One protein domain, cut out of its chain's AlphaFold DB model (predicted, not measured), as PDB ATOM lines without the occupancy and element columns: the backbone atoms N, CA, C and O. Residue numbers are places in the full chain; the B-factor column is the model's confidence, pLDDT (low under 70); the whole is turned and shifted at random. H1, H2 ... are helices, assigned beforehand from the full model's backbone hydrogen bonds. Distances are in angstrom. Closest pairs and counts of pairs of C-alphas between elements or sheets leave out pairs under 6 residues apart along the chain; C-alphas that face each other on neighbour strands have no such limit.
ATOM      1  N   LEU A   2     151.561 114.407  23.132       94.44
ATOM      2  CA  LEU A   2     151.567 113.224  22.250       94.44
ATOM      3  C   LEU A   2     152.364 113.396  20.931       94.44
ATOM      4  O   LEU A   2     153.195 112.536  20.645       94.44
ATOM      5  N   PRO A   3     152.232 114.507  20.174       95.81
ATOM      6  CA  PRO A   3     153.070 114.742  18.997       95.81
ATOM      7  C   PRO A   3     154.582 114.670  19.277       95.81
ATOM      8  O   PRO A   3     155.341 114.143  18.469       95.81
ATOM      9  N   ALA A   4     155.025 115.171  20.432       96.94
ATOM     10  CA  ALA A   4     156.429 115.104  20.819       96.94
ATOM     11  C   ALA A   4     156.841 113.662  21.146       96.94
ATOM     12  O   ALA A   4     157.861 113.210  20.646       96.94
ATOM     13  N   ALA A   5     156.032 112.916  21.907       96.56
ATOM     14  CA  ALA A   5     156.320 111.517  22.243       96.56
ATOM     15  C   ALA A   5     156.514 110.639  20.993       96.56
ATOM     16  O   ALA A   5     157.475 109.878  20.919       96.56
ATOM     17  N   LEU A   6     155.659 110.818  19.981       97.00
ATOM     18  CA  LEU A   6     155.787 110.139  18.686       97.00
ATOM     19  C   LEU A   6     157.099 110.500  17.964       97.00
ATOM     20  O   LEU A   6     157.703 109.652  17.319       97.00
ATOM     21  N   ASN A   7     157.571 111.745  18.090       96.81
ATOM     22  CA  ASN A   7     158.855 112.169  17.517       96.81
ATOM     23  C   ASN A   7     160.062 111.586  18.275       96.81
ATOM     24  O   ASN A   7     161.137 111.463  17.695       96.81
ATOM     25  N   PHE A   8     159.891 111.224  19.550       96.75
ATOM     26  CA  PHE A   8     160.919 110.596  20.388       96.75
ATOM     27  C   PHE A   8     160.873 109.059  20.364       96.75
ATOM     28  O   PHE A   8     161.518 108.413  21.184       96.75
ATOM     29  N   GLY A   9     160.142 108.467  19.414       95.69
ATOM     30  CA  GLY A   9     160.180 107.027  19.153       95.69
ATOM     31  C   GLY A   9     159.109 106.200  19.862       95.69
ATOM     32  O   GLY A   9     159.095 104.988  19.672       95.69
ATOM     33  N   VAL A  10     158.187 106.816  20.612       97.62
ATOM     34  CA  VAL A  10     157.002 106.091  21.097       97.62
ATOM     35  C   VAL A  10     156.126 105.752  19.896       97.62
ATOM     36  O   VAL A  10     155.734 106.630  19.128       97.62
ATOM     37  N   THR A  11     155.815 104.478  19.716       98.19
ATOM     38  CA  THR A  11     155.049 104.000  18.565       98.19
ATOM     39  C   THR A  11     153.550 104.286  18.717       98.19
ATOM     40  O   THR A  11     153.032 104.372  19.834       98.19
ATOM     41  N   PRO A  12     152.788 104.361  17.610       98.31
ATOM     42  CA  PRO A  12     151.327 104.478  17.668       98.31
ATOM     43  C   PRO A  12     150.663 103.351  18.470       98.31
ATOM     44  O   PRO A  12     149.672 103.583  19.163       98.31
ATOM     45  N   VAL A  13     151.224 102.138  18.394       98.44
ATOM     46  CA  VAL A  13     150.754 100.975  19.155       98.44
ATOM     47  C   VAL A  13     150.974 101.191  20.650       98.44
ATOM     48  O   VAL A  13     150.018 101.069  21.409       98.44
ATOM     49  N   GLU A  14     152.177 101.583  21.077       98.31
ATOM     50  CA  GLU A  14     152.464 101.883  22.487       98.31
ATOM     51  C   GLU A  14     151.546 102.982  23.026       98.31
ATOM     52  O   GLU A  14     150.951 102.819  24.088       98.31
ATOM     53  N   VAL A  15     151.345 104.065  22.268       98.12
ATOM     54  CA  VAL A  15     150.411 105.140  22.644       98.12
ATOM     55  C   VAL A  15     149.001 104.591  22.874       98.12
ATOM     56  O   VAL A  15     148.346 104.947  23.856       98.12
ATOM     57  N   LYS A  16     148.511 103.728  21.981       97.88
ATOM     58  CA  LYS A  16     147.191 103.113  22.131       97.88
ATOM     59  C   LYS A  16     147.110 102.215  23.354       97.88
ATOM     60  O   LYS A  16     146.138 102.320  24.094       97.88
ATOM     61  N   GLU A  17     148.121 101.392  23.594       98.19
ATOM     62  CA  GLU A  17     148.172 100.509  24.759       98.19
ATOM     63  C   GLU A  17     148.227 101.298  26.077       98.19
ATOM     64  O   GLU A  17     147.531 100.931  27.024       98.19
ATOM     65  N   ILE A  18     148.940 102.433  26.112       97.50
ATOM     66  CA  ILE A  18     148.934 103.386  27.235       97.50
ATOM     67  C   ILE A  18     147.517 103.929  27.473       97.50
ATOM     68  O   ILE A  18     147.031 103.965  28.602       97.50
ATOM     69  N   VAL A  19     146.816 104.368  26.428       97.44
ATOM     70  CA  VAL A  19     145.459 104.913  26.600       97.44
ATOM     71  C   VAL A  19     144.465 103.820  27.000       97.44
ATOM     72  O   VAL A  19     143.586 104.071  27.819       97.44
ATOM     73  N   TYR A  20     144.596 102.607  26.464       96.88
ATOM     74  CA  TYR A  20     143.716 101.487  26.797       96.88
ATOM     75  C   TYR A  20     143.886 101.027  28.245       96.88
ATOM     76  O   TYR A  20     142.889 100.931  28.956       96.88
ATOM     77  N   GLN A  21     145.121 100.812  28.708       96.62
ATOM     78  CA  GLN A  21     145.375 100.371  30.082       96.62
ATOM     79  C   GLN A  21     144.878 101.386  31.122       96.62
ATOM     80  O   GLN A  21     144.406 100.993  32.185       96.62
ATOM     81  N   ALA A  22     144.903 102.686  30.808       96.38
ATOM     82  CA  ALA A  22     144.406 103.728  31.705       96.38
ATOM     83  C   ALA A  22     142.929 103.540  32.110       96.38
ATOM     84  O   ALA A  22     142.515 104.071  33.140       96.38
ATOM     85  N   VAL A  23     142.123 102.801  31.334       95.56
ATOM     86  CA  VAL A  23     140.704 102.550  31.642       95.56
ATOM     87  C   VAL A  23     140.527 101.833  32.979       95.56
ATOM     88  O   VAL A  23     139.625 102.204  33.730       95.56
ATOM     89  N   ASP A  24     141.388 100.866  33.296       92.38
ATOM     90  CA  ASP A  24     141.276 100.074  34.528       92.38
ATOM     91  C   ASP A  24     141.626 100.868  35.788       92.38
ATOM     92  O   ASP A  24     141.147 100.547  36.874       92.38
ATOM     93  N   TYR A  25     142.420 101.929  35.640       93.00
ATOM     94  CA  TYR A  25     142.885 102.754  36.754       93.00
ATOM     95  C   TYR A  25     142.068 104.038  36.903       93.00
ATOM     96  O   TYR A  25     141.693 104.425  38.007       93.00
ATOM     97  N   LEU A  26     141.760 104.703  35.787       94.38
ATOM     98  CA  LEU A  26     141.155 106.038  35.774       94.38
ATOM     99  C   LEU A  26     139.655 106.020  35.439       94.38
ATOM    100  O   LEU A  26     138.960 107.018  35.670       94.38
ATOM    101  N   GLY A  27     139.159 104.901  34.903       94.44
ATOM    102  CA  GLY A  27     137.785 104.711  34.450       94.44
ATOM    103  C   GLY A  27     137.523 105.236  33.034       94.44
ATOM    104  O   GLY A  27     138.020 106.288  32.621       94.44
ATOM    105  N   ILE A  28     136.660 104.534  32.288       95.31
ATOM    106  CA  ILE A  28     136.357 104.858  30.881       95.31
ATOM    107  C   ILE A  28     135.838 106.288  30.685       95.31
ATOM    108  O   ILE A  28     136.176 106.926  29.692       95.31
ATOM    109  N   GLY A  29     135.077 106.827  31.642       97.12
ATOM    110  CA  GLY A  29     134.542 108.188  31.557       97.12
ATOM    111  C   GLY A  29     135.632 109.259  31.449       97.12
ATOM    112  O   GLY A  29     135.484 110.199  30.671       97.12
ATOM    113  N   ARG A  30     136.752 109.092  32.168       95.62
ATOM    114  CA  ARG A  30     137.899 110.013  32.095       95.62
ATOM    115  C   ARG A  30     138.769 109.760  30.871       95.62
ATOM    116  O   ARG A  30     139.301 110.705  30.302       95.62
ATOM    117  N   VAL A  31     138.912 108.500  30.465       97.56
ATOM    118  CA  VAL A  31     139.844 108.085  29.405       97.56
ATOM    119  C   VAL A  31     139.272 108.282  27.998       97.56
ATOM    120  O   VAL A  31     140.018 108.549  27.056       97.56
ATOM    121  N   PHE A  32     137.952 108.198  27.824       97.75
ATOM    122  CA  PHE A  32     137.315 108.228  26.505       97.75
ATOM    123  C   PHE A  32     137.652 109.468  25.643       97.75
ATOM    124  O   PHE A  32     137.929 109.291  24.452       97.75
ATOM    125  N   PRO A  33     137.715 110.706  26.179       98.00
ATOM    126  CA  PRO A  33     138.172 111.862  25.404       98.00
ATOM    127  C   PRO A  33     139.618 111.727  24.905       98.00
ATOM    128  O   PRO A  33     139.912 112.117  23.777       98.00
ATOM    129  N   PHE A  34     140.507 111.122  25.697       97.44
ATOM    130  CA  PHE A  34     141.902 110.894  25.308       97.44
ATOM    131  C   PHE A  34     142.027 109.844  24.209       97.44
ATOM    132  O   PHE A  34     142.885 109.972  23.342       97.44
ATOM    133  N   LEU A  35     141.138 108.848  24.175       97.12
ATOM    134  CA  LEU A  35     141.073 107.915  23.051       97.12
ATOM    135  C   LEU A  35     140.766 108.638  21.731       97.12
ATOM    136  O   LEU A  35     141.412 108.356  20.720       97.12
ATOM    137  N   LYS A  36     139.821 109.586  21.747       97.81
ATOM    138  CA  LYS A  36     139.484 110.402  20.570       97.81
ATOM    139  C   LYS A  36     140.630 111.329  20.172       97.81
ATOM    140  O   LYS A  36     141.006 111.345  19.007       97.81
ATOM    141  N   ALA A  37     141.208 112.045  21.137       98.25
ATOM    142  CA  ALA A  37     142.332 112.946  20.886       98.25
ATOM    143  C   ALA A  37     143.547 112.200  20.312       98.25
ATOM    144  O   ALA A  37     144.192 112.680  19.386       98.25
ATOM    145  N   THR A  38     143.832 110.996  20.813       98.19
ATOM    146  CA  THR A  38     144.881 110.137  20.261       98.19
ATOM    147  C   THR A  38     144.590 109.743  18.816       98.19
ATOM    148  O   THR A  38     145.491 109.844  17.995       98.19
ATOM    149  N   ASN A  39     143.359 109.334  18.480       98.31
ATOM    150  CA  ASN A  39     143.001 109.021  17.088       98.31
ATOM    151  C   ASN A  39     143.246 110.207  16.164       98.31
ATOM    152  O   ASN A  39     143.935 110.051  15.165       98.31
ATOM    153  N   GLN A  40     142.748 111.380  16.553       98.38
ATOM    154  CA  GLN A  40     142.890 112.596  15.765       98.38
ATOM    155  C   GLN A  40     144.367 112.907  15.479       98.38
ATOM    156  O   GLN A  40     144.737 113.131  14.334       98.38
ATOM    157  N   VAL A  41     145.238 112.848  16.493       98.44
ATOM    158  CA  VAL A  41     146.679 113.104  16.312       98.44
ATOM    159  C   VAL A  41     147.349 112.065  15.403       98.44
ATOM    160  O   VAL A  41     148.291 112.401  14.685       98.44
ATOM    161  N   LEU A  42     146.912 110.802  15.444       98.38
ATOM    162  CA  LEU A  42     147.436 109.759  14.556       98.38
ATOM    163  C   LEU A  42     146.979 109.986  13.104       98.38
ATOM    164  O   LEU A  42     147.810 109.944  12.198       98.38
ATOM    165  N   GLU A  43     145.704 110.306  12.891       98.12
ATOM    166  CA  GLU A  43     145.135 110.616  11.570       98.12
ATOM    167  C   GLU A  43     145.779 111.867  10.950       98.12
ATOM    168  O   GLU A  43     146.190 111.837   9.792       98.12
ATOM    169  N   GLU A  44     145.972 112.938  11.729       97.81
ATOM    170  CA  GLU A  44     146.678 114.165  11.309       97.81
ATOM    171  C   GLU A  44     148.132 113.900  10.880       97.81
ATOM    172  O   GLU A  44     148.720 114.676  10.126       97.81
ATOM    173  N   ARG A  45     148.720 112.793  11.342       96.38
ATOM    174  CA  ARG A  45     150.062 112.330  10.967       96.38
ATOM    175  C   ARG A  45     150.061 111.321   9.820       96.38
ATOM    176  O   ARG A  45     151.113 110.768   9.511       96.38
ATOM    177  N   GLY A  46     148.908 111.071   9.201       97.50
ATOM    178  CA  GLY A  46     148.760 110.122   8.099       97.50
ATOM    179  C   GLY A  46     148.854 108.656   8.525       97.50
ATOM    180  O   GLY A  46     149.140 107.802   7.691       97.50
ATOM    181  N   ILE A  47     148.654 108.350   9.809       97.81
ATOM    182  CA  ILE A  47     148.654 106.973  10.312       97.81
ATOM    183  C   ILE A  47     147.249 106.401  10.141       97.81
ATOM    184  O   ILE A  47     146.288 106.915  10.710       97.81
ATOM    185  N   GLU A  48     147.141 105.319   9.374       97.56
ATOM    186  CA  GLU A  48     145.870 104.645   9.118       97.56
ATOM    187  C   GLU A  48     145.340 103.946  10.380       97.56
ATOM    188  O   GLU A  48     146.075 103.275  11.113       97.56
ATOM    189  N   LEU A  49     144.042 104.111  10.635       97.38
ATOM    190  CA  LEU A  49     143.320 103.457  11.722       97.38
ATOM    191  C   LEU A  49     142.259 102.503  11.143       97.38
ATOM    192  O   LEU A  49     141.640 102.833  10.132       97.38
ATOM    193  N   PRO A  50     141.980 101.356  11.796       96.88
ATOM    194  CA  PRO A  50     142.512 100.933  13.091       96.88
ATOM    195  C   PRO A  50     143.942 100.378  13.008       96.88
ATOM    196  O   PRO A  50     144.306  99.696  12.057       96.88
ATOM    197  N   LEU A  51     144.735 100.609  14.061       97.62
ATOM    198  CA  LEU A  51     146.029  99.936  14.212       97.62
ATOM    199  C   LEU A  51     145.846  98.410  14.342       97.62
ATOM    200  O   LEU A  51     144.801  97.966  14.836       97.62
ATOM    201  N   PRO A  52     146.870  97.603  14.001       96.69
ATOM    202  CA  PRO A  52     146.834  96.160  14.204       96.69
ATOM    203  C   PRO A  52     146.487  95.783  15.650       96.69
ATOM    204  O   PRO A  52     147.049  96.325  16.608       96.69
ATOM    205  N   GLY A  53     145.566  94.834  15.818       96.31
ATOM    206  CA  GLY A  53     145.142  94.368  17.136       96.31
ATOM    207  C   GLY A  53     146.286  93.712  17.913       96.31
ATOM    208  O   GLY A  53     147.002  92.879  17.374       96.31
ATOM    209  N   GLN A  54     146.423  94.067  19.194       97.75
ATOM    210  CA  GLN A  54     147.459  93.535  20.095       97.75
ATOM    211  C   GLN A  54     146.927  92.487  21.090       97.75
ATOM    212  O   GLN A  54     147.612  92.114  22.039       97.75
ATOM    213  N   SER A  55     145.678  92.034  20.923       96.50
ATOM    214  CA  SER A  55     145.093  91.029  21.819       96.50
ATOM    215  C   SER A  55     145.769  89.679  21.624       96.50
ATOM    216  O   SER A  55     145.830  89.174  20.506       96.50
ATOM    217  N   GLN A 112     157.301  95.732  32.371       95.81
ATOM    218  CA  GLN A 112     158.004  96.862  32.991       95.81
ATOM    219  C   GLN A 112     157.391  98.198  32.555       95.81
ATOM    220  O   GLN A 112     157.176  99.083  33.379       95.81
ATOM    221  N   GLN A 113     157.054  98.329  31.269       97.19
ATOM    222  CA  GLN A 113     156.374  99.507  30.740       97.19
ATOM    223  C   GLN A 113     154.950  99.626  31.294       97.19
ATOM    224  O   GLN A 113     154.534 100.719  31.669       97.19
ATOM    225  N   ARG A 114     154.203  98.517  31.388       96.81
ATOM    226  CA  ARG A 114     152.840  98.521  31.945       96.81
ATOM    227  C   ARG A 114     152.824  98.942  33.410       96.81
ATOM    228  O   ARG A 114     152.021  99.797  33.764       96.81
ATOM    229  N   GLU A 115     153.724  98.409  34.228       95.19
ATOM    230  CA  GLU A 115     153.848  98.790  35.640       95.19
ATOM    231  C   GLU A 115     154.294 100.251  35.798       95.19
ATOM    232  O   GLU A 115     153.740 100.975  36.626       95.19
ATOM    233  N   LEU A 116     155.219 100.733  34.956       96.75
ATOM    234  CA  LEU A 116     155.599 102.150  34.933       96.75
ATOM    235  C   LEU A 116     154.395 103.048  34.620       96.75
ATOM    236  O   LEU A 116     154.202 104.079  35.261       96.75
ATOM    237  N   MET A 117     153.565 102.658  33.652       96.44
ATOM    238  CA  MET A 117     152.365 103.419  33.320       96.44
ATOM    239  C   MET A 117     151.331 103.392  34.440       96.44
ATOM    240  O   MET A 117     150.786 104.443  34.771       96.44
ATOM    241  N   THR A 118     151.113 102.231  35.064       94.75
ATOM    242  CA  THR A 118     150.283 102.093  36.267       94.75
ATOM    243  C   THR A 118     150.735 103.056  37.360       94.75
ATOM    244  O   THR A 118     149.919 103.814  37.883       94.75
ATOM    245  N   PHE A 119     152.037 103.101  37.648       94.81
ATOM    246  CA  PHE A 119     152.605 104.053  38.598       94.81
ATOM    247  C   PHE A 119     152.306 105.507  38.207       94.81
ATOM    248  O   PHE A 119     151.827 106.274  39.040       94.81
ATOM    249  N   CYS A 120     152.509 105.883  36.940       95.50
ATOM    250  CA  CYS A 120     152.206 107.229  36.447       95.50
ATOM    251  C   CYS A 120     150.722 107.602  36.596       95.50
ATOM    252  O   CYS A 120     150.422 108.737  36.963       95.50
ATOM    253  N   TYR A 121     149.792 106.677  36.330       95.12
ATOM    254  CA  TYR A 121     148.358 106.935  36.509       95.12
ATOM    255  C   TYR A 121     148.020 107.211  37.974       95.12
ATOM    256  O   TYR A 121     147.334 108.188  38.264       95.12
ATOM    257  N   LEU A 122     148.533 106.379  38.884       93.56
ATOM    258  CA  LEU A 122     148.308 106.516  40.322       93.56
ATOM    259  C   LEU A 122     148.923 107.817  40.856       93.56
ATOM    260  O   LEU A 122     148.230 108.617  41.482       93.56
ATOM    261  N   ALA A 123     150.189 108.081  40.531       93.38
ATOM    262  CA  ALA A 123     150.890 109.291  40.952       93.38
ATOM    263  C   ALA A 123     150.195 110.572  40.462       93.38
ATOM    264  O   ALA A 123     150.122 111.554  41.197       93.38
ATOM    265  N   ALA A 124     149.656 110.567  39.239       92.06
ATOM    266  CA  ALA A 124     148.933 111.711  38.687       92.06
ATOM    267  C   ALA A 124     147.524 111.892  39.278       92.06
ATOM    268  O   ALA A 124     146.985 112.998  39.225       92.06
ATOM    269  N   GLN A 125     146.912 110.829  39.809       88.75
ATOM    270  CA  GLN A 125     145.568 110.886  40.387       88.75
ATOM    271  C   GLN A 125     145.557 111.527  41.783       88.75
ATOM    272  O   GLN A 125     144.591 112.219  42.111       88.75
ATOM    273  N   GLY A 126     146.625 111.336  42.567       86.06
ATOM    274  CA  GLY A 126     146.705 111.770  43.967       86.06
ATOM    275  C   GLY A 126     145.724 111.023  44.884       86.06
ATOM    276  O   GLY A 126     144.815 110.337  44.411       86.06
ATOM    277  N   GLY A 127     145.900 111.126  46.207       84.62
ATOM    278  CA  GLY A 127     145.013 110.448  47.167       84.62
ATOM    279  C   GLY A 127     145.165 108.921  47.174       84.62
ATOM    280  O   GLY A 127     144.214 108.203  47.479       84.62
ATOM    281  N   VAL A 128     146.337 108.441  46.761       82.56
ATOM    282  CA  VAL A 128     146.728 107.023  46.677       82.56
ATOM    283  C   VAL A 128     148.061 106.779  47.394       82.56
ATOM    284  O   VAL A 128     148.805 105.858  47.056       82.56
ATOM    285  N   GLU A 129     148.393 107.654  48.344       78.44
ATOM    286  CA  GLU A 129     149.556 107.525  49.214       78.44
ATOM    287  C   GLU A 129     149.463 106.233  50.067       78.44
ATOM    288  O   GLU A 129     148.347 105.802  50.371       78.44
ATOM    289  N   PRO A 130     150.602 105.595  50.417       61.47
ATOM    290  CA  PRO A 130     150.631 104.319  51.145       61.47
ATOM    291  C   PRO A 130     149.985 104.337  52.535       61.47
ATOM    292  O   PRO A 130     150.112 105.365  53.241       61.47
TER     293      PRO A 130
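Overview. This is residues 2 to 55 and 112 to 130 of the 130 residues of the protein "Putative carboxymuconolactone decarboxylase" of Limosilactobacillus fermentum (UniProt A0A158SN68). Helices H2 and H3 form a long hairpin; H4 packs slantwise on H2, and short H1 sits at the hairpin's open end. The printed part has 73 residues with H1 to H4 in order and no named strand, class all helix. It is only just compact, close to loose, with radius of gyration of the C-alphas 13.1 A and spans of 43 by 25 by 25 A.

Along the chain. H1, residues 2 to 7, begins at C-alpha (151.567, 113.224, 22.250). H2 is residues 12 to 26, 20.8 A; H3, 28 to 44, 24.0 A. H4, residues 112 to 125, ends at C-alpha (145.568, 110.886, 40.387).

Arrangement. H1 only just touches H3, with 3 pairs of C-alphas within 8 A. H2 and H3 touch, opposite ways at a shallow tilt of 12 degrees; closest C-alphas Val 23 and Val 31, 6.0 A. H2 and H4 touch at a steep tilt of 49 degrees. O i to N i+4 pairs within hydrogen-bond range: every one in H1 and H4, 8 of 11 in H2, 11 of 13 in H3.

Size, cuts and confidence. Residues 56 to 111 are cut out; C-alphas 55 and 112 are 18.0 A apart. Residue 130 has pLDDT under 70.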